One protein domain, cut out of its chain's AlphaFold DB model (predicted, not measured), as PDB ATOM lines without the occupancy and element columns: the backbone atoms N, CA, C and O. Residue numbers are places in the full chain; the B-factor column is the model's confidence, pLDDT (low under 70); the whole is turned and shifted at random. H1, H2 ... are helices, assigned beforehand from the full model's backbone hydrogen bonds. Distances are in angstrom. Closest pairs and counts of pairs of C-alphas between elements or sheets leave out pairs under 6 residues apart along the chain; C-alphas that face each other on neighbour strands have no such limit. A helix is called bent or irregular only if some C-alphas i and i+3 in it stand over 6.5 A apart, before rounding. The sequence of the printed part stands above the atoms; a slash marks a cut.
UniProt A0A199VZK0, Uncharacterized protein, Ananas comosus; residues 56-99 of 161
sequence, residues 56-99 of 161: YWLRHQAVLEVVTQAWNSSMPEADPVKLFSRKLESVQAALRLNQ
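Overview. This is residues 56 to 99 of the 161 residues of an uncharacterized protein of Ananas comosus (UniProt A0A199VZK0). A helical hairpin makes a short rod: the long helix H2 and the shorter H1 run lengthwise and cross at a slant, with a loop of eight residues, 72 to 79, turning the backbone back at one end. Only part of H2 packs on H1, and the first printed residues, 56 to 61, of which 61 belongs to H1, stick out at the other end. The printed part has 44 residues with two named helices, H1 then H2, and no named strand; the class is all helix. It is only just loose, close to compact, with a radius of gyration of the C-alphas of 11.3 A, and spans 34 by 15 by 14 A.

Along the chain. H2, the longest helix, covers residues 80 to 97 and measures 25.5 A from C-alpha 80 at (-35.894, -12.400, -24.677) to C-alpha 97 at (-19.560, -21.840, -41.782). H1 covers residues 61 to 71, 15.9 A from first to last C-alpha, and begins with C-alpha 61 at (-8.792, -21.934, -29.449).

Arrangement. H2 touches H1 with residues 87 to 95 alone. Their closest C-alphas are those of Val 91 and Ala 70, 5.1 A apart. They run opposite ways at a steep tilt of 38 degrees, only just past shallow, and form a helical hairpin. Their centres are 12.3 A apart. In H2 every O i to N i+4 pair is within hydrogen-bond range; in H1, 6 of 7 are. Neither helix is bent.

Size, cuts and confidence. The two C-alphas farthest apart, those of Tyr 56 and Ala 78, are 35.2 A apart. The printed part has no cut, and the link from H1 to H2 is short. Residues 56 to 61 stand free. The mean pLDDT of the printed part is 77.6, and the model's confidence is under 70 at residues 56 to 61 and residue 99.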
ATOM      1  N   TYR A  56     -13.305 -32.334 -28.063       54.56
ATOM      2  CA  TYR A  56     -12.246 -31.726 -28.858       54.56
ATOM      3  C   TYR A  56     -12.503 -30.246 -29.178       54.56
ATOM      4  O   TYR A  56     -11.563 -29.456 -29.194       54.56
ATOM      5  N   TRP A  57     -13.764 -29.834 -29.344       62.84
ATOM      6  CA  TRP A  57     -14.111 -28.450 -29.687       62.84
ATOM      7  C   TRP A  57     -13.672 -27.465 -28.600       62.84
ATOM      8  O   TRP A  57     -13.208 -26.371 -28.903       62.84
ATOM      9  N   LEU A  58     -13.728 -27.882 -27.332       63.91
ATOM     10  CA  LEU A  58     -13.275 -27.075 -26.194       63.91
ATOM     11  C   LEU A  58     -11.749 -26.905 -26.139       63.91
ATOM     12  O   LEU A  58     -11.262 -26.040 -25.419       63.91
ATOM     13  N   ARG A  59     -10.987 -27.725 -26.874       62.19
ATOM     14  CA  ARG A  59      -9.517 -27.641 -26.940       62.19
ATOM     15  C   ARG A  59      -9.037 -26.729 -28.065       62.19
ATOM     16  O   ARG A  59      -7.879 -26.327 -28.062       62.19
ATOM     17  N   HIS A  60      -9.903 -26.426 -29.031       66.38
ATOM     18  CA  HIS A  60      -9.535 -25.650 -30.203       66.38
ATOM     19  C   HIS A  60      -9.804 -24.159 -29.957       66.38
ATOM     20  O   HIS A  60     -10.950 -23.717 -29.971       66.38
ATOM     21  N   GLN A  61      -8.739 -23.371 -29.776       68.00
ATOM     22  CA  GLN A  61      -8.792 -21.934 -29.449       68.00
ATOM     23  C   GLN A  61      -9.741 -21.138 -30.369       68.00
ATOM     24  O   GLN A  61     -10.519 -20.314 -29.896       68.00
ATOM     25  N   ALA A  62      -9.747 -21.445 -31.672       72.62
ATOM     26  CA  ALA A  62     -10.600 -20.763 -32.652       72.62
ATOM     27  C   ALA A  62     -12.114 -20.919 -32.390       72.62
ATOM     28  O   ALA A  62     -12.898 -20.066 -32.797       72.62
ATOM     29  N   VAL A  63     -12.550 -21.971 -31.683       77.88
ATOM     30  CA  VAL A  63     -13.970 -22.163 -31.335       77.88
ATOM     31  C   VAL A  63     -14.439 -21.068 -30.382       77.88
ATOM     32  O   VAL A  63     -15.540 -20.545 -30.546       77.88
ATOM     33  N   LEU A  64     -13.599 -20.677 -29.419       77.50
ATOM     34  CA  LEU A  64     -13.941 -19.627 -28.461       77.50
ATOM     35  C   LEU A  64     -14.122 -18.279 -29.158       77.50
ATOM     36  O   LEU A  64     -15.066 -17.557 -28.844       77.50
ATOM     37  N   GLU A  65     -13.267 -17.960 -30.129       80.00
ATOM     38  CA  GLU A  65     -13.343 -16.708 -30.889       80.00
ATOM     39  C   GLU A  65     -14.619 -16.644 -31.730       80.00
ATOM     40  O   GLU A  65     -15.366 -15.667 -31.649       80.00
ATOM     41  N   VAL A  66     -14.928 -17.722 -32.457       82.88
ATOM     42  CA  VAL A  66     -16.128 -17.819 -33.302       82.88
ATOM     43  C   VAL A  66     -17.408 -17.725 -32.472       82.88
ATOM     44  O   VAL A  66     -18.322 -16.979 -32.828       82.88
ATOM     45  N   VAL A  67     -17.481 -18.443 -31.346       84.44
ATOM     46  CA  VAL A  67     -18.638 -18.387 -30.441       84.44
ATOM     47  C   VAL A  67     -18.780 -16.989 -29.846       84.44
ATOM     48  O   VAL A  67     -19.879 -16.439 -29.849       84.44
ATOM     49  N   THR A  68     -17.682 -16.387 -29.384       84.06
ATOM     50  CA  THR A  68     -17.690 -15.039 -28.797       84.06
ATOM     51  C   THR A  68     -18.152 -13.995 -29.810       84.06
ATOM     52  O   THR A  68     -18.993 -13.154 -29.492       84.06
ATOM     53  N   GLN A  69     -17.657 -14.058 -31.046       83.94
ATOM     54  CA  GLN A  69     -18.046 -13.143 -32.116       83.94
ATOM     55  C   GLN A  69     -19.525 -13.296 -32.491       83.94
ATOM     56  O   GLN A  69     -20.243 -12.300 -32.575       83.94
ATOM     57  N   ALA A  70     -20.001 -14.530 -32.674       85.25
ATOM     58  CA  ALA A  70     -21.395 -14.794 -33.020       85.25
ATOM     59  C   ALA A  70     -22.356 -14.401 -31.884       85.25
ATOM     60  O   ALA A  70     -23.402 -13.801 -32.130       85.25
ATOM     61  N   TRP A  71     -21.981 -14.655 -30.629       85.00
ATOM     62  CA  TRP A  71     -22.803 -14.340 -29.459       85.00
ATOM     63  C   TRP A  71     -22.944 -12.836 -29.189       85.00
ATOM     64  O   TRP A  71     -23.997 -12.372 -28.731       85.00
ATOM     65  N   ASN A  72     -21.888 -12.073 -29.481       86.56
ATOM     66  CA  ASN A  72     -21.859 -10.618 -29.339       86.56
ATOM     67  C   ASN A  72     -22.452  -9.878 -30.547       86.56
ATOM     68  O   ASN A  72     -22.519  -8.650 -30.526       86.56
ATOM     69  N   SER A  73     -22.917 -10.593 -31.576       80.69
ATOM     70  CA  SER A  73     -23.657  -9.968 -32.668       80.69
ATOM     71  C   SER A  73     -24.925  -9.290 -32.126       80.69
ATOM     72  O   SER A  73     -25.714  -9.871 -31.374       80.69
ATOM     73  N   SER A  74     -25.095  -8.005 -32.446       73.06
ATOM     74  CA  SER A  74     -26.257  -7.235 -32.006       73.06
ATOM     75  C   SER A  74     -27.481  -7.652 -32.816       73.06
ATOM     76  O   SER A  74     -27.493  -7.483 -34.037       73.06
ATOM     77  N   MET A  75     -28.518  -8.157 -32.145       76.44
ATOM     78  CA  MET A  75     -29.789  -8.513 -32.776       76.44
ATOM     79  C   MET A  75     -30.928  -7.676 -32.185       76.44
ATOM     80  O   MET A  75     -31.122  -7.712 -30.968       76.44
ATOM     81  N   PRO A  76     -31.681  -6.929 -33.010       72.19
ATOM     82  CA  PRO A  76     -32.849  -6.193 -32.552       72.19
ATOM     83  C   PRO A  76     -34.042  -7.153 -32.423       72.19
ATOM     84  O   PRO A  76     -34.841  -7.285 -33.344       72.19
ATOM     85  N   GLU A  77     -34.154  -7.850 -31.293       75.00
ATOM     86  CA  GLU A  77     -35.311  -8.691 -30.958       75.00
ATOM     87  C   GLU A  77     -35.825  -8.288 -29.570       75.00
ATOM     88  O   GLU A  77     -35.062  -8.246 -28.607       75.00
ATOM     89  N   ALA A  78     -37.108  -7.938 -29.473       73.06
ATOM     90  CA  ALA A  78     -37.701  -7.438 -28.229       73.06
ATOM     91  C   ALA A  78     -38.058  -8.566 -27.247       73.06
ATOM     92  O   ALA A  78     -38.109  -8.344 -26.039       73.06
ATOM     93  N   ASP A  79     -38.307  -9.773 -27.764       88.38
ATOM     94  CA  ASP A  79     -38.656 -10.943 -26.965       88.38
ATOM     95  C   ASP A  79     -37.380 -11.682 -26.513       88.38
ATOM     96  O   ASP A  79     -36.634 -12.190 -27.357       88.38
ATOM     97  N   PRO A  80     -37.114 -11.785 -25.196       80.38
ATOM     98  CA  PRO A  80     -35.894 -12.400 -24.677       80.38
ATOM     99  C   PRO A  80     -35.750 -13.880 -25.055       80.38
ATOM    100  O   PRO A  80     -34.629 -14.353 -25.242       80.38
ATOM    101  N   VAL A  81     -36.858 -14.618 -25.208       83.44
ATOM    102  CA  VAL A  81     -36.814 -16.046 -25.568       83.44
ATOM    103  C   VAL A  81     -36.430 -16.210 -27.034       83.44
ATOM    104  O   VAL A  81     -35.568 -17.024 -27.369       83.44
ATOM    105  N   LYS A  82     -37.012 -15.394 -27.916       80.56
ATOM    106  CA  LYS A  82     -36.650 -15.384 -29.339       80.56
ATOM    107  C   LYS A  82     -35.234 -14.879 -29.555       80.56
ATOM    108  O   LYS A  82     -34.524 -15.446 -30.380       80.56
ATOM    109  N   LEU A  83     -34.802 -13.881 -28.786       82.38
ATOM    110  CA  LEU A  83     -33.439 -13.362 -28.833       82.38
ATOM    111  C   LEU A  83     -32.430 -14.457 -28.475       82.38
ATOM    112  O   LEU A  83     -31.437 -14.629 -29.178       82.38
ATOM    113  N   PHE A  84     -32.697 -15.232 -27.423       82.12
ATOM    114  CA  PHE A  84     -31.841 -16.351 -27.034       82.12
ATOM    115  C   PHE A  84     -31.764 -17.430 -28.124       82.12
ATOM    116  O   PHE A  84     -30.665 -17.828 -28.513       82.12
ATOM    117  N   SER A  85     -32.905 -17.855 -28.673       83.56
ATOM    118  CA  SER A  85     -32.944 -18.840 -29.764       83.56
ATOM    119  C   SER A  85     -32.214 -18.341 -31.015       83.56
ATOM    120  O   SER A  85     -31.386 -19.057 -31.568       83.56
ATOM    121  N   ARG A  86     -32.421 -17.078 -31.407       80.88
ATOM    122  CA  ARG A  86     -31.722 -16.429 -32.530       80.88
ATOM    123  C   ARG A  86     -30.210 -16.371 -32.326       80.88
ATOM    124  O   ARG A  86     -29.446 -16.573 -33.268       80.88
ATOM    125  N   LYS A  87     -29.756 -16.123 -31.095       84.69
ATOM    126  CA  LYS A  87     -28.327 -16.155 -30.759       84.69
ATOM    127  C   LYS A  87     -27.744 -17.558 -30.864       84.69
ATOM    128  O   LYS A  87     -26.650 -17.711 -31.403       84.69
ATOM    129  N   LEU A  88     -28.466 -18.580 -30.408       85.75
ATOM    130  CA  LEU A  88     -28.050 -19.973 -30.588       85.75
ATOM    131  C   LEU A  88     -27.966 -20.353 -32.069       85.75
ATOM    132  O   LEU A  88     -26.972 -20.941 -32.487       85.75
ATOM    133  N   GLU A  89     -28.955 -19.961 -32.871       83.38
ATOM    134  CA  GLU A  89     -28.947 -20.160 -34.325       83.38
ATOM    135  C   GLU A  89     -27.758 -19.454 -34.990       83.38
ATOM    136  O   GLU A  89     -27.112 -20.019 -35.870       83.38
ATOM    137  N   SER A  90     -27.415 -18.244 -34.539       84.38
ATOM    138  CA  SER A  90     -26.253 -17.496 -35.032       84.38
ATOM    139  C   SER A  90     -24.931 -18.185 -34.711       84.38
ATOM    140  O   SER A  90     -24.095 -18.348 -35.600       84.38
ATOM    141  N   VAL A  91     -24.756 -18.654 -33.473       84.31
ATOM    142  CA  VAL A  91     -23.576 -19.435 -33.077       84.31
ATOM    143  C   VAL A  91     -23.493 -20.721 -33.893       84.31
ATOM    144  O   VAL A  91     -22.435 -21.055 -34.419       84.31
ATOM    145  N   GLN A  92     -24.611 -21.419 -34.065       81.00
ATOM    146  CA  GLN A  92     -24.668 -22.638 -34.861       81.00
ATOM    147  C   GLN A  92     -24.297 -22.389 -36.329       81.00
ATOM    148  O   GLN A  92     -23.544 -23.171 -36.915       81.00
ATOM    149  N   ALA A  93     -24.801 -21.310 -36.930       81.56
ATOM    150  CA  ALA A  93     -24.462 -20.920 -38.292       81.56
ATOM    151  C   ALA A  93     -22.971 -20.578 -38.418       81.56
ATOM    152  O   ALA A  93     -22.309 -21.074 -39.326       81.56
ATOM    153  N   ALA A  94     -22.421 -19.809 -37.477       81.81
ATOM    154  CA  ALA A  94     -21.009 -19.445 -37.464       81.81
ATOM    155  C   ALA A  94     -20.093 -20.672 -37.312       81.81
ATOM    156  O   ALA A  94     -19.077 -20.773 -37.997       81.81
ATOM    157  N   LEU A  95     -20.462 -21.637 -36.470       77.69
ATOM    158  CA  LEU A  95     -19.703 -22.879 -36.301       77.69
ATOM    159  C   LEU A  95     -19.753 -23.765 -37.551       77.69
ATOM    160  O   LEU A  95     -18.738 -24.346 -37.933       77.69
ATOM    161  N   ARG A  96     -20.907 -23.828 -38.228       72.00
ATOM    162  CA  ARG A  96     -21.057 -24.547 -39.503       72.00
ATOM    163  C   ARG A  96     -20.243 -23.911 -40.626       72.00
ATOM    164  O   ARG A  96     -19.569 -24.629 -41.358       72.00
ATOM    165  N   LEU A  97     -20.289 -22.584 -40.751       74.31
ATOM    166  CA  LEU A  97     -19.560 -21.840 -41.782       74.31
ATOM    167  C   LEU A  97     -18.043 -21.931 -41.604       74.31
ATOM    168  O   LEU A  97     -17.324 -22.071 -42.587       74.31
ATOM    169  N   ASN A  98     -17.563 -21.927 -40.359       70.19
ATOM    170  CA  ASN A  98     -16.138 -22.059 -40.053       70.19
ATOM    171  C   ASN A  98     -15.618 -23.501 -40.127       70.19
ATOM    172  O   ASN A  98     -14.493 -23.763 -39.714       70.19
ATOM    173  N   GLN A  99     -16.421 -24.440 -40.635       63.44
ATOM    174  CA  GLN A  99     -16.044 -25.844 -40.809       63.44
ATOM    175  C   GLN A  99     -15.568 -26.538 -39.521       63.44
ATOM    176  O   GLN A  99     -15.055 -27.649 -39.589       63.44
TER     177      GLN A  99